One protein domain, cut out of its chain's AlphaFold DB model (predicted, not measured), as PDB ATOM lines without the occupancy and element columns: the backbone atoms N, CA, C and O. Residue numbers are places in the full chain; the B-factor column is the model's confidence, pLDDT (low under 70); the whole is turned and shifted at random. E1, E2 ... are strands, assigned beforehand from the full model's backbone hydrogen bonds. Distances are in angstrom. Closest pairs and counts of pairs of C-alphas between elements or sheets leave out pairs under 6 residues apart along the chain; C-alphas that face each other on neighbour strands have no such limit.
ATOM      1  N   CYS A  26     146.424 140.149 185.840       78.25
ATOM      2  CA  CYS A  26     147.463 139.842 184.864       78.25
ATOM      3  C   CYS A  26     147.986 141.085 184.140       78.25
ATOM      4  O   CYS A  26     147.237 141.937 183.659       78.25
ATOM      5  N   TYR A  27     149.308 141.161 184.046       75.75
ATOM      6  CA  TYR A  27     150.037 142.289 183.487       75.75
ATOM      7  C   TYR A  27     151.002 141.807 182.423       75.75
ATOM      8  O   TYR A  27     151.752 140.857 182.657       75.75
ATOM      9  N   VAL A  28     150.996 142.479 181.275       77.38
ATOM     10  CA  VAL A  28     151.882 142.149 180.163       77.38
ATOM     11  C   VAL A  28     152.666 143.392 179.771       77.38
ATOM     12  O   VAL A  28     152.093 144.424 179.436       77.38
ATOM     13  N   TRP A  29     153.987 143.295 179.781       75.44
ATOM     14  CA  TRP A  29     154.851 144.269 179.121       75.44
ATOM     15  C   TRP A  29     155.331 143.658 177.823       75.44
ATOM     16  O   TRP A  29     155.866 142.550 177.833       75.44
ATOM     17  N   GLN A  30     155.152 144.375 176.722       74.81
ATOM     18  CA  GLN A  30     155.522 143.920 175.393       74.81
ATOM     19  C   GLN A  30     156.580 144.844 174.793       74.81
ATOM     20  O   GLN A  30     156.370 146.051 174.726       74.81
ATOM     21  N   GLY A  31     157.702 144.281 174.350       67.75
ATOM     22  CA  GLY A  31     158.752 145.020 173.661       67.75
ATOM     23  C   GLY A  31     158.315 145.442 172.263       67.75
ATOM     24  O   GLY A  31     157.606 144.698 171.579       67.75
ATOM     25  N   ASP A  32     158.750 146.627 171.844       60.94
ATOM     26  CA  ASP A  32     158.609 147.070 170.463       60.94
ATOM     27  C   ASP A  32     159.661 146.391 169.566       60.94
ATOM     28  O   ASP A  32     160.829 146.284 169.929       60.94
ATOM     29  N   GLU A  33     159.213 145.986 168.371       51.88
ATOM     30  CA  GLU A  33     159.982 145.500 167.208       51.88
ATOM     31  C   GLU A  33     160.151 143.977 167.001       51.88
ATOM     32  O   GLU A  33     160.949 143.294 167.635       51.88
ATOM     33  N   GLY A  34     159.469 143.473 165.956       52.25
ATOM     34  CA  GLY A  34     159.853 142.313 165.125       52.25
ATOM     35  C   GLY A  34     159.705 140.913 165.732       52.25
ATOM     36  O   GLY A  34     159.309 139.981 165.033       52.25
ATOM     37  N   ILE A  35     159.978 140.765 167.025       57.22
ATOM     38  CA  ILE A  35     159.738 139.572 167.836       57.22
ATOM     39  C   ILE A  35     159.024 140.068 169.084       57.22
ATOM     40  O   ILE A  35     159.557 140.885 169.826       57.22
ATOM     41  N   VAL A  36     157.802 139.589 169.304       69.50
ATOM     42  CA  VAL A  36     156.966 140.026 170.421       69.50
ATOM     43  C   VAL A  36     157.540 139.462 171.727       69.50
ATOM     44  O   VAL A  36     157.167 138.378 172.169       69.50
ATOM     45  N   GLN A  37     158.505 140.171 172.309       77.38
ATOM     46  CA  GLN A  37     159.075 139.880 173.620       77.38
ATOM     47  C   GLN A  37     158.084 140.314 174.687       77.38
ATOM     48  O   GLN A  37     157.694 141.477 174.732       77.38
ATOM     49  N   GLN A  38     157.667 139.389 175.544       78.94
ATOM     50  CA  GLN A  38     156.669 139.661 176.568       78.94
ATOM     51  C   GLN A  38     157.155 139.244 177.942       78.94
ATOM     52  O   GLN A  38     157.766 138.187 178.113       78.94
ATOM     53  N   LEU A  39     156.848 140.077 178.923       78.75
ATOM     54  CA  LEU A  39     156.967 139.790 180.339       78.75
ATOM     55  C   LEU A  39     155.556 139.752 180.911       78.75
ATOM     56  O   LEU A  39     154.827 140.737 180.841       78.75
ATOM     57  N   HIS A  40     155.198 138.608 181.472       81.00
ATOM     58  CA  HIS A  40     153.901 138.353 182.071       81.00
ATOM     59  C   HIS A  40     154.063 138.298 183.576       81.00
ATOM     60  O   HIS A  40     154.897 137.540 184.076       81.00
ATOM     61  N   ILE A  41     153.241 139.057 184.289       79.50
ATOM     62  CA  ILE A  41     153.104 138.932 185.731       79.50
ATOM     63  C   ILE A  41     151.658 138.626 186.063       79.50
ATOM     64  O   ILE A  41     150.761 139.388 185.714       79.50
ATOM     65  N   SER A  42     151.453 137.503 186.739       79.81
ATOM     66  CA  SER A  42     150.141 137.067 187.196       79.81
ATOM     67  C   SER A  42     150.104 137.106 188.709       79.81
ATOM     68  O   SER A  42     151.030 136.645 189.376       79.81
ATOM     69  N   TRP A  43     149.020 137.641 189.237       78.19
ATOM     70  CA  TRP A  43     148.743 137.740 190.647       78.19
ATOM     71  C   TRP A  43     147.613 136.796 191.016       78.19
ATOM     72  O   TRP A  43     146.549 136.855 190.404       78.19
ATOM     73  N   THR A  44     147.830 135.976 192.039       78.44
ATOM     74  CA  THR A  44     146.781 135.143 192.621       78.44
ATOM     75  C   THR A  44     146.371 135.732 193.959       78.44
ATOM     76  O   THR A  44     147.154 135.733 194.913       78.44
ATOM     77  N   ALA A  45     145.149 136.253 194.038       73.94
ATOM     78  CA  ALA A  45     144.702 137.002 195.206       73.94
ATOM     79  C   ALA A  45     144.459 136.093 196.418       73.94
ATOM     80  O   ALA A  45     144.872 136.428 197.526       73.94
ATOM     81  N   SER A  46     143.936 134.881 196.195       74.44
ATOM     82  CA  SER A  46     143.704 133.891 197.261       74.44
ATOM     83  C   SER A  46     144.974 133.464 198.009       74.44
ATOM     84  O   SER A  46     144.931 133.232 199.216       74.44
ATOM     85  N   SER A  47     146.110 133.368 197.313       76.31
ATOM     86  CA  SER A  47     147.409 133.031 197.907       76.31
ATOM     87  C   SER A  47     148.265 134.256 198.214       76.31
ATOM     88  O   SER A  47     149.303 134.113 198.852       76.31
ATOM     89  N   GLN A  48     147.844 135.444 197.774       76.56
ATOM     90  CA  GLN A  48     148.622 136.679 197.833       76.56
ATOM     91  C   GLN A  48     150.039 136.511 197.260       76.56
ATOM     92  O   GLN A  48     151.024 136.951 197.853       76.56
ATOM     93  N   THR A  49     150.149 135.872 196.095       78.81
ATOM     94  CA  THR A  49     151.438 135.620 195.433       78.81
ATOM     95  C   THR A  49     151.447 136.119 193.998       78.81
ATOM     96  O   THR A  49     150.515 135.843 193.242       78.81
ATOM     97  N   ALA A  50     152.552 136.743 193.589       81.56
ATOM     98  CA  ALA A  50     152.866 136.956 192.183       81.56
ATOM     99  C   ALA A  50     153.600 135.748 191.579       81.56
ATOM    100  O   ALA A  50     154.378 135.065 192.244       81.56
ATOM    101  N   THR A  51     153.412 135.539 190.282       84.81
ATOM    102  CA  THR A  51     154.219 134.653 189.435       84.81
ATOM    103  C   THR A  51     154.663 135.418 188.199       84.81
ATOM    104  O   THR A  51     154.008 136.380 187.800       84.81
ATOM    105  N   CYS A  52     155.767 135.000 187.583       82.81
ATOM    106  CA  CYS A  52     156.237 135.643 186.369       82.81
ATOM    107  C   CYS A  52     156.625 134.656 185.276       82.81
ATOM    108  O   CYS A  52     157.126 133.563 185.545       82.81
ATOM    109  N   LYS A  53     156.364 135.050 184.029       83.69
ATOM    110  CA  LYS A  53     156.682 134.290 182.820       83.69
ATOM    111  C   LYS A  53     157.202 135.229 181.743       83.69
ATOM    112  O   LYS A  53     156.948 136.430 181.758       83.69
ATOM    113  N   ILE A  54     157.913 134.659 180.787       81.31
ATOM    114  CA  ILE A  54     158.496 135.379 179.663       81.31
ATOM    115  C   ILE A  54     158.166 134.631 178.369       81.31
ATOM    116  O   ILE A  54     158.151 133.402 178.356       81.31
ATOM    117  N   ALA A  55     157.895 135.359 177.289       80.12
ATOM    118  CA  ALA A  55     157.634 134.795 175.962       80.12
ATOM    119  C   ALA A  55     158.382 135.589 174.882       80.12
ATOM    120  O   ALA A  55     158.611 136.783 175.047       80.12
ATOM    121  N   GLY A  56     158.803 134.934 173.798       77.81
ATOM    122  CA  GLY A  56     159.567 135.586 172.722       77.81
ATOM    123  C   GLY A  56     161.034 135.894 173.059       77.81
ATOM    124  O   GLY A  56     161.728 136.528 172.266       77.81
ATOM    125  N   TRP A  57     161.524 135.427 174.211       78.00
ATOM    126  CA  TRP A  57     162.915 135.576 174.646       78.00
ATOM    127  C   TRP A  57     163.721 134.291 174.406       78.00
ATOM    128  O   TRP A  57     163.158 133.203 174.283       78.00
ATOM    129  N   GLY A  58     165.053 134.399 174.354       75.25
ATOM    130  CA  GLY A  58     165.935 133.232 174.226       75.25
ATOM    131  C   GLY A  58     165.844 132.288 175.433       75.25
ATOM    132  O   GLY A  58     165.510 132.723 176.535       75.25
ATOM    133  N   THR A  59     166.200 131.012 175.242       76.81
ATOM    134  CA  THR A  59     166.086 129.929 176.249       76.81
ATOM    135  C   THR A  59     166.859 130.168 177.544       76.81
ATOM    136  O   THR A  59     166.558 129.555 178.562       76.81
ATOM    137  N   ASP A  60     167.853 131.052 177.507       80.56
ATOM    138  CA  ASP A  60     168.688 131.394 178.660       80.56
ATOM    139  C   ASP A  60     168.056 132.478 179.544       80.56
ATOM    140  O   ASP A  60     168.620 132.846 180.572       80.56
ATOM    141  N   THR A  61     166.900 133.007 179.142       80.12
ATOM    142  CA  THR A  61     166.192 134.034 179.897       80.12
ATOM    143  C   THR A  61     165.357 133.373 180.986       80.12
ATOM    144  O   THR A  61     164.683 132.370 180.754       80.12
ATOM    145  N   LYS A  62     165.388 133.929 182.191       84.50
ATOM    146  CA  LYS A  62     164.595 133.479 183.331       84.50
ATOM    147  C   LYS A  62     163.901 134.670 183.958       84.50
ATOM    148  O   LYS A  62     164.398 135.791 183.910       84.50
ATOM    149  N   CYS A  63     162.766 134.397 184.577       83.50
ATOM    150  CA  CYS A  63     162.107 135.352 185.439       83.50
ATOM    151  C   CYS A  63     161.859 134.718 186.806       83.50
ATOM    152  O   CYS A  63     161.417 133.571 186.893       83.50
ATOM    153  N   SER A  64     162.137 135.471 187.862       86.19
ATOM    154  CA  SER A  64     161.722 135.177 189.231       86.19
ATOM    155  C   SER A  64     160.980 136.373 189.806       86.19
ATOM    156  O   SER A  64     161.245 137.507 189.416       86.19
ATOM    157  N   VAL A  65     160.071 136.141 190.747       84.50
ATOM    158  CA  VAL A  65     159.358 137.214 191.437       84.50
ATOM    159  C   VAL A  65     159.278 136.918 192.924       84.50
ATOM    160  O   VAL A  65     158.982 135.800 193.338       84.50
ATOM    161  N   GLU A  66     159.551 137.937 193.720       84.50
ATOM    162  CA  GLU A  66     159.394 137.944 195.163       84.50
ATOM    163  C   GLU A  66     158.228 138.851 195.523       84.50
ATOM    164  O   GLU A  66     158.062 139.937 194.970       84.50
ATOM    165  N   THR A  67     157.406 138.395 196.457       80.44
ATOM    166  CA  THR A  67     156.197 139.100 196.867       80.44
ATOM    167  C   THR A  67     156.338 139.593 198.302       80.44
ATOM    168  O   THR A  67     156.839 138.875 199.163       80.44
ATOM    169  N   SER A  68     155.880 140.815 198.570       78.69
ATOM    170  CA  SER A  68     155.860 141.420 199.904       78.69
ATOM    171  C   SER A  68     154.579 142.221 200.125       78.69
ATOM    172  O   SER A  68     154.055 142.835 199.198       78.69
ATOM    173  N   VAL A  69     154.072 142.218 201.358       73.81
ATOM    174  CA  VAL A  69     152.917 143.033 201.766       73.81
ATOM    175  C   VAL A  69     153.412 144.428 202.145       73.81
ATOM    176  O   VAL A  69     154.332 144.542 202.952       73.81
ATOM    177  N   VAL A  70     152.826 145.476 201.560       69.81
ATOM    178  CA  VAL A  70     153.157 146.880 201.873       69.81
ATOM    179  C   VAL A  70     152.163 147.460 202.877       69.81
ATOM    180  O   VAL A  70     152.574 148.101 203.838       69.81
ATOM    181  N   ASP A  71     150.868 147.211 202.672       69.31
ATOM    182  CA  ASP A  71     149.774 147.562 203.588       69.31
ATOM    183  C   ASP A  71     148.575 146.624 203.323       69.31
ATOM    184  O   ASP A  71     148.573 145.906 202.326       69.31
ATOM    185  N   ASN A  72     147.541 146.631 204.168       63.56
ATOM    186  CA  ASN A  72     146.399 145.700 204.158       63.56
ATOM    187  C   ASN A  72     145.621 145.599 202.828       63.56
ATOM    188  O   ASN A  72     144.806 144.693 202.677       63.56
ATOM    189  N   ALA A  73     145.853 146.501 201.872       66.38
ATOM    190  CA  ALA A  73     145.293 146.432 200.523       66.38
ATOM    191  C   ALA A  73     146.356 146.372 199.413       66.38
ATOM    192  O   ALA A  73     146.009 146.111 198.264       66.38
ATOM    193  N   TRP A  74     147.630 146.613 199.737       72.25
ATOM    194  CA  TRP A  74     148.692 146.857 198.765       72.25
ATOM    195  C   TRP A  74     149.801 145.829 198.872       72.25
ATOM    196  O   TRP A  74     150.480 145.713 199.896       72.25
ATOM    197  N   LEU A  75     150.037 145.139 197.765       73.25
ATOM    198  CA  LEU A  75     151.096 144.159 197.627       73.25
ATOM    199  C   LEU A  75     152.153 144.657 196.653       73.25
ATOM    200  O   LEU A  75     151.862 145.385 195.710       73.25
ATOM    201  N   LYS A  76     153.404 144.290 196.907       75.88
ATOM    202  CA  LYS A  76     154.553 144.631 196.074       75.88
ATOM    203  C   LYS A  76     155.183 143.359 195.542       75.88
ATOM    204  O   LYS A  76     155.574 142.484 196.315       75.88
ATOM    205  N   ALA A  77     155.329 143.302 194.228       74.81
ATOM    206  CA  ALA A  77     156.083 142.278 193.532       74.81
ATOM    207  C   ALA A  77     157.417 142.869 193.062       74.81
ATOM    208  O   ALA A  77     157.440 143.868 192.344       74.81
ATOM    209  N   ASN A  78     158.522 142.255 193.475       76.88
ATOM    210  CA  ASN A  78     159.862 142.519 192.964       76.88
ATOM    211  C   ASN A  78     160.214 141.391 192.010       76.88
ATOM    212  O   ASN A  78     160.415 140.259 192.438       76.88
ATOM    213  N   ALA A  79     160.264 141.680 190.724       75.00
ATOM    214  CA  ALA A  79     160.596 140.695 189.725       75.00
ATOM    215  C   ALA A  79     161.995 140.939 189.160       75.00
ATOM    216  O   ALA A  79     162.433 142.065 188.919       75.00
ATOM    217  N   THR A  80     162.693 139.834 188.956       78.44
ATOM    218  CA  THR A  80     164.039 139.776 188.415       78.44
ATOM    219  C   THR A  80     163.972 139.013 187.108       78.44
ATOM    220  O   THR A  80     163.625 137.832 187.092       78.44
ATOM    221  N   VAL A  81     164.315 139.675 186.009       75.06
ATOM    222  CA  VAL A  81     164.495 139.046 184.701       75.06
ATOM    223  C   VAL A  81     165.987 138.918 184.458       75.06
ATOM    224  O   VAL A  81     166.683 139.917 184.297       75.06
ATOM    225  N   SER A  82     166.499 137.694 184.447       76.12
ATOM    226  CA  SER A  82     167.884 137.428 184.076       76.12
ATOM    227  C   SER A  82     167.942 136.919 182.649       76.12
ATOM    228  O   SER A  82     167.267 135.969 182.275       76.12
ATOM    229  N   PHE A  83     168.761 137.564 181.838       71.00
ATOM    230  CA  PHE A  83     169.207 137.046 180.556       71.00
ATOM    231  C   PHE A  83     170.504 136.280 180.789       71.00
ATOM    232  O   PHE A  83     171.058 136.316 181.892       71.00
ATOM    233  N   LYS A  84     171.018 135.614 179.748       68.25
ATOM    234  CA  LYS A  84     172.374 135.053 179.763       68.25
ATOM    235  C   LYS A  84     173.320 136.049 180.448       68.25
ATOM    236  O   LYS A  84     173.422 137.197 180.002       68.25
ATOM    237  N   GLU A  85     173.914 135.621 181.566       53.72
ATOM    238  CA  GLU A  85     174.737 136.475 182.428       53.72
ATOM    239  C   GLU A  85     175.745 137.283 181.592       53.72
ATOM    240  O   GLU A  85     176.275 136.757 180.605       53.72
ATOM    241  N   PRO A  86     176.016 138.556 181.940       58.00
ATOM    242  CA  PRO A  86     175.750 139.237 183.219       58.00
ATOM    243  C   PRO A  86     174.463 140.086 183.254       58.00
ATOM    244  O   PRO A  86     174.290 140.916 184.144       58.00
ATOM    245  N   ASN A  87     173.576 139.935 182.274       68.06
ATOM    246  CA  ASN A  87     172.460 140.858 182.084       68.06
ATOM    247  C   ASN A  87     171.269 140.491 182.988       68.06
ATOM    248  O   ASN A  87     170.384 139.740 182.580       68.06
ATOM    249  N   VAL A  88     171.252 141.003 184.220       70.06
ATOM    250  CA  VAL A  88     170.140 140.851 185.174       70.06
ATOM    251  C   VAL A  88     169.404 142.174 185.324       70.06
ATOM    252  O   VAL A  88     170.024 143.217 185.504       70.06
ATOM    253  N   PHE A  89     168.078 142.123 185.273       74.94
ATOM    254  CA  PHE A  89     167.210 143.286 185.355       74.94
ATOM    255  C   PHE A  89     166.224 143.128 186.498       74.94
ATOM    256  O   PHE A  89     165.551 142.106 186.608       74.94
ATOM    257  N   HIS A  90     166.114 144.169 187.312       74.19
ATOM    258  CA  HIS A  90     165.179 144.230 188.423       74.19
ATOM    259  C   HIS A  90     164.084 145.243 188.113       74.19
ATOM    260  O   HIS A  90     164.361 146.366 187.677       74.19
ATOM    261  N   PHE A  91     162.841 144.856 188.360       71.50
ATOM    262  CA  PHE A  91     161.697 145.752 188.316       71.50
ATOM    263  C   PHE A  91     160.772 145.456 189.497       71.50
ATOM    264  O   PHE A  91     160.637 144.313 189.932       71.50
ATOM    265  N   SER A  92     160.142 146.489 190.041       71.50
ATOM    266  CA  SER A  92     159.189 146.355 191.140       71.50
ATOM    267  C   SER A  92     157.865 146.946 190.707       71.50
ATOM    268  O   SER A  92     157.854 147.969 190.050       71.50
ATOM    269  N   PHE A  93     156.732 146.390 191.108       69.75
ATOM    270  CA  PHE A  93     155.454 147.087 190.965       69.75
ATOM    271  C   PHE A  93     154.580 146.819 192.188       69.75
ATOM    272  O   PHE A  93     154.689 145.778 192.838       69.75
ATOM    273  N   GLY A  94     153.775 147.815 192.553       70.69
ATOM    274  CA  GLY A  94     152.783 147.702 193.615       70.69
ATOM    275  C   GLY A  94     151.402 147.505 193.012       70.69
ATOM    276  O   GLY A  94     151.130 148.052 191.947       70.69
ATOM    277  N   MET A  95     150.543 146.746 193.677       71.12
ATOM    278  CA  MET A  95     149.203 146.414 193.212       71.12
ATOM    279  C   MET A  95     148.209 146.416 194.368       71.12
ATOM    280  O   MET A  95     148.536 145.953 195.462       71.12
ATOM    281  N   ASN A  96     146.997 146.903 194.113       70.44
ATOM    282  CA  ASN A  96     145.865 146.709 195.005       70.44
ATOM    283  C   ASN A  96     145.145 145.394 194.665       70.44
ATOM    284  O   ASN A  96     144.770 145.140 193.519       70.44
ATOM    285  N   ASN A  97     144.951 144.550 195.679       64.88
ATOM    286  CA  ASN A  97     144.324 143.229 195.529       64.88
ATOM    287  C   ASN A  97     142.841 143.269 195.145       64.88
ATOM    288  O   ASN A  97     142.291 142.247 194.739       64.88
ATOM    289  N   ASN A  98     142.184 144.420 195.300       66.38
ATOM    290  CA  ASN A  98     140.742 144.541 195.092       66.38
ATOM    291  C   ASN A  98     140.364 144.917 193.650       66.38
ATOM    292  O   ASN A  98     139.298 144.530 193.174       66.38
ATOM    293  N   ASP A  99     141.196 145.701 192.963       68.75
ATOM    294  CA  ASP A  99     140.851 146.367 191.695       68.75
ATOM    295  C   ASP A  99     141.900 146.186 190.582       68.75
ATOM    296  O   ASP A  99     141.681 146.642 189.453       68.75
ATOM    297  N   CYS A 100     143.000 145.473 190.861       72.00
ATOM    298  CA  CYS A 100     144.134 145.322 189.948       72.00
ATOM    299  C   CYS A 100     144.708 146.674 189.486       72.00
ATOM    300  O   CYS A 100     145.232 146.788 188.372       72.00
ATOM    301  N   ASP A 101     144.569 147.716 190.308       74.50
ATOM    302  CA  ASP A 101     145.194 149.003 190.050       74.50
ATOM    303  C   ASP A 101     146.628 149.003 190.567       74.50
ATOM    304  O   ASP A 101     146.963 148.418 191.604       74.50
ATOM    305  N   PHE A 102     147.503 149.666 189.813       70.00
ATOM    306  CA  PHE A 102     148.868 149.854 190.262       70.00
ATOM    307  C   PHE A 102     148.928 150.831 191.417       70.00
ATOM    308  O   PHE A 102     148.204 151.823 191.473       70.00
ATOM    309  N   LEU A 103     149.903 150.588 192.282       67.88
ATOM    310  CA  LEU A 103     150.354 151.598 193.208       67.88
ATOM    311  C   LEU A 103     151.006 152.733 192.408       67.88
ATOM    312  O   LEU A 103     151.701 152.505 191.407       67.88
ATOM    313  N   ASP A 104     150.759 153.956 192.854       66.06
ATOM    314  CA  ASP A 104     151.338 155.163 192.276       66.06
ATOM    315  C   ASP A 104     152.875 155.054 192.160       66.06
ATOM    316  O   ASP A 104     153.544 154.436 192.997       66.06
ATOM    317  N   ASP A 105     153.434 155.647 191.099       59.28
ATOM    318  CA  ASP A 105     154.870 155.586 190.771       59.28
ATOM    319  C   ASP A 105     155.775 156.141 191.887       59.28
ATOM    320  O   ASP A 105     156.926 155.731 192.025       59.28
ATOM    321  N   ASP A 106     155.260 157.060 192.708       60.94
ATOM    322  CA  ASP A 106     155.960 157.649 193.856       60.94
ATOM    323  C   ASP A 106     156.071 156.691 195.054       60.94
ATOM    324  O   ASP A 106     156.896 156.904 195.944       60.94
ATOM    325  N   LYS A 107     155.278 155.615 195.072       56.50
ATOM    326  CA  LYS A 107     155.244 154.625 196.157       56.50
ATOM    327  C   LYS A 107     155.912 153.305 195.781       56.50
ATOM    328  O   LYS A 107     156.404 152.606 196.667       56.50
ATOM    329  N   VAL A 108     155.975 152.959 194.493       58.38
ATOM    330  CA  VAL A 108     156.801 151.853 193.987       58.38
ATOM    331  C   VAL A 108     157.529 152.287 192.720       58.38
ATOM    332  O   VAL A 108     156.908 152.549 191.696       58.38
ATOM    333  N   ALA A 109     158.863 152.277 192.774       56.22
ATOM    334  CA  ALA A 109     159.706 152.484 191.604       56.22
ATOM    335  C   ALA A 109     159.451 151.370 190.577       56.22
ATOM    336  O   ALA A 109     159.918 150.244 190.760       56.22
ATOM    337  N   ARG A 110     158.704 151.686 189.507       56.56
ATOM    338  CA  ARG A 110     158.319 150.701 188.485       56.56
ATOM    339  C   ARG A 110     159.518 150.118 187.731       56.56
ATOM    340  O   ARG A 110     159.498 148.954 187.347       56.56
ATOM    341  N   PHE A 111     160.600 150.891 187.617       55.56
ATOM    342  CA  PHE A 111     161.863 150.494 186.996       55.56
ATOM    343  C   PHE A 111     162.995 151.297 187.636       55.56
ATOM    344  O   PHE A 111     163.011 152.517 187.500       55.56
ATOM    345  N   TRP A 112     163.928 150.658 188.346       51.03
ATOM    346  CA  TRP A 112     165.049 151.395 188.952       51.03
ATOM    347  C   TRP A 112     166.397 151.175 188.250       51.03
ATOM    348  O   TRP A 112     167.295 151.990 188.415       51.03
ATOM    349  N   ASP A 113     166.497 150.151 187.387       49.22
ATOM    350  CA  ASP A 113     167.786 149.678 186.854       49.22
ATOM    351  C   ASP A 113     167.872 149.573 185.319       49.22
ATOM    352  O   ASP A 113     168.871 149.059 184.818       49.22
ATOM    353  N   SER A 114     166.875 149.989 184.515       51.75
ATOM    354  CA  SER A 114     166.908 149.579 183.098       51.75
ATOM    355  C   SER A 114     166.249 150.477 182.054       51.75
ATOM    356  O   SER A 114     165.056 150.757 182.093       51.75
ATOM    357  N   TYR A 115     167.047 150.784 181.027       55.03
ATOM    358  CA  TYR A 115     166.662 151.301 179.711       55.03
ATOM    359  C   TYR A 115     165.998 150.237 178.814       55.03
ATOM    360  O   TYR A 115     165.408 150.584 177.796       55.03
ATOM    361  N   LEU A 116     166.092 148.947 179.160       57.50
ATOM    362  CA  LEU A 116     165.647 147.835 178.312       57.50
ATOM    363  C   LEU A 116     164.118 147.732 178.234       57.50
ATOM    364  O   LEU A 116     163.576 147.370 177.200       57.50
ATOM    365  N   PHE A 117     163.434 148.101 179.319       58.53
ATOM    366  CA  PHE A 117     161.973 148.184 179.374       58.53
ATOM    367  C   PHE A 117     161.446 149.593 179.072       58.53
ATOM    368  O   PHE A 117     160.237 149.798 179.055       58.53
ATOM    369  N   ALA A 118     162.324 150.566 178.793       60.31
ATOM    370  CA  ALA A 118     161.900 151.919 178.433       60.31
ATOM    371  C   ALA A 118     161.157 151.961 177.084       60.31
ATOM    372  O   ALA A 118     160.360 152.866 176.858       60.31
ATOM    373  N   SER A 119     161.400 150.978 176.209       58.47
ATOM    374  CA  SER A 119     160.686 150.772 174.943       58.47
ATOM    375  C   SER A 119     159.592 149.701 175.027       58.47
ATOM    376  O   SER A 119     159.079 149.276 173.996       58.47
ATOM    377  N   PHE A 120     159.261 149.202 176.224       64.06
ATOM    378  CA  PHE A 120     158.185 148.227 176.376       64.06
ATOM    379  C   PHE A 120     156.858 148.959 176.534       64.06
ATOM    380  O   PHE A 120     156.674 149.771 177.441       64.06
ATOM    381  N   THR A 121     155.904 148.616 175.679       65.25
ATOM    382  CA  THR A 121     154.525 149.047 175.837       65.25
ATOM    383  C   THR A 121     153.874 148.220 176.935       65.25
ATOM    384  O   THR A 121     153.875 146.984 176.916       65.25
ATOM    385  N   TYR A 122     153.301 148.917 177.907       64.62
ATOM    386  CA  TYR A 122     152.510 148.293 178.948       64.62
ATOM    387  C   TYR A 122     151.102 147.969 178.434       64.62
ATOM    388  O   TYR A 122     150.380 148.848 177.964       64.62
ATOM    389  N   LEU A 123     150.714 146.702 178.554       59.00
ATOM    390  CA  LEU A 123     149.399 146.187 178.204       59.00
ATOM    391  C   LEU A 123     148.728 145.657 179.481       59.00
ATOM    392  O   LEU A 123     149.179 144.685 180.095       59.00
ATOM    393  N   THR A 124     147.637 146.301 179.900       59.69
ATOM    394  CA  THR A 124     146.781 145.769 180.968       59.69
ATOM    395  C   THR A 124     145.902 144.665 180.374       59.69
ATOM    396  O   THR A 124     145.264 144.863 179.340       59.69
ATOM    397  N   GLN A 125     145.807 143.509 181.030       58.25
ATOM    398  CA  GLN A 125     144.642 142.638 180.873       58.25
ATOM    399  C   GLN A 125     143.989 142.493 182.240       58.25
ATOM    400  O   GLN A 125     144.300 141.601 183.026       58.25
ATOM    401  N   LYS A 126     143.085 143.432 182.537       52.72
ATOM    402  CA  LYS A 126     142.175 143.300 183.672       52.72
ATOM    403  C   LYS A 126     141.171 142.195 183.318       52.72
ATOM    404  O   LYS A 126     140.632 142.199 182.217       52.72
TER     405      LYS A 126
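What this domain is: This is residues 26 to 126 of the 135 residues of an uncharacterized protein of Fusarium oxysporum (UniProt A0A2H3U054). Two antiparallel sheets lie face to face as a sandwich, one of four strands in the order E3, E2, E1, E7 and one of three in the order E4, E5, E6. They come close along one side, where E3 and E4 meet, and stay open on the other, between E6 and E7, where the long unnamed stretch of residues 97 to 119 leads from the one sheet to the other. The printed part has 101 residues, with seven named strands, E1 to E7 in order along the chain, and no named helix; the class is all strand. It is compact, with a radius of gyration of the C-alphas of 13.3 A, and spans 39 by 26 by 25 A.

How they stand to each other: In the larger sheet, E2, residues 38 to 44, is antiparallel to E1, residues 26 to 31, with N 27 and O 41 2.8 A apart, within hydrogen-bond range. E3, residues 49 to 55, is an edge strand antiparallel to E2, with N 40 and O 53 at 2.8 A. At the other edge, E7, residues 120 to 125, is antiparallel to E1, with N 30 and O 121 at 2.9 A. This sheet is twisted, its C-alphas lying up to 4.5 A off its best plane. In the second sheet, E5, residues 74 to 82, is the inner strand; E4, residues 62 to 71, is antiparallel to it, with N 66 and O 78 at 2.8 A, and so is E6, residues 88 to 96, with N 79 and O 91 at 2.8 A. This sheet is twisted, up to 5.7 A off its best plane. E1 E2 E3 and E4 E5 E6 are each a meander, each strand the antiparallel neighbour of the one before. The parts of the sheets that face each other are 9.2 A centre to centre, the strands of the one at 34 degrees to those of the other. The closest C-alphas of E3 and E4 are those of Cys 52 and Cys 63, 6.0 A apart. E2 and E5 are near each other, while E6 and E7 are apart.

Where its parts are: E1 begins at C-alpha 26, (147.463, 139.842, 184.864). E4, the longest strand, measures 28.8 A from C-alpha 62 at (164.595, 133.479, 183.331) to C-alpha 71; E6 measures 26.8 A, E5 25.9 A, E3 20.4 A, E2 19.4 A, E1 16.7 A and E7 15.3 A. E7 ends at C-alpha 125, (144.642, 142.638, 180.873).

The domain as a whole: The two C-alphas farthest apart, those of Gly 34 and Asn 72, are 41.4 A apart. The printed part has no cut, and its one long link is E6 to E7, of 23 residues. The mean pLDDT of the printed part is 70.3, and 42 residues are under 70, among them residues 103 to 126.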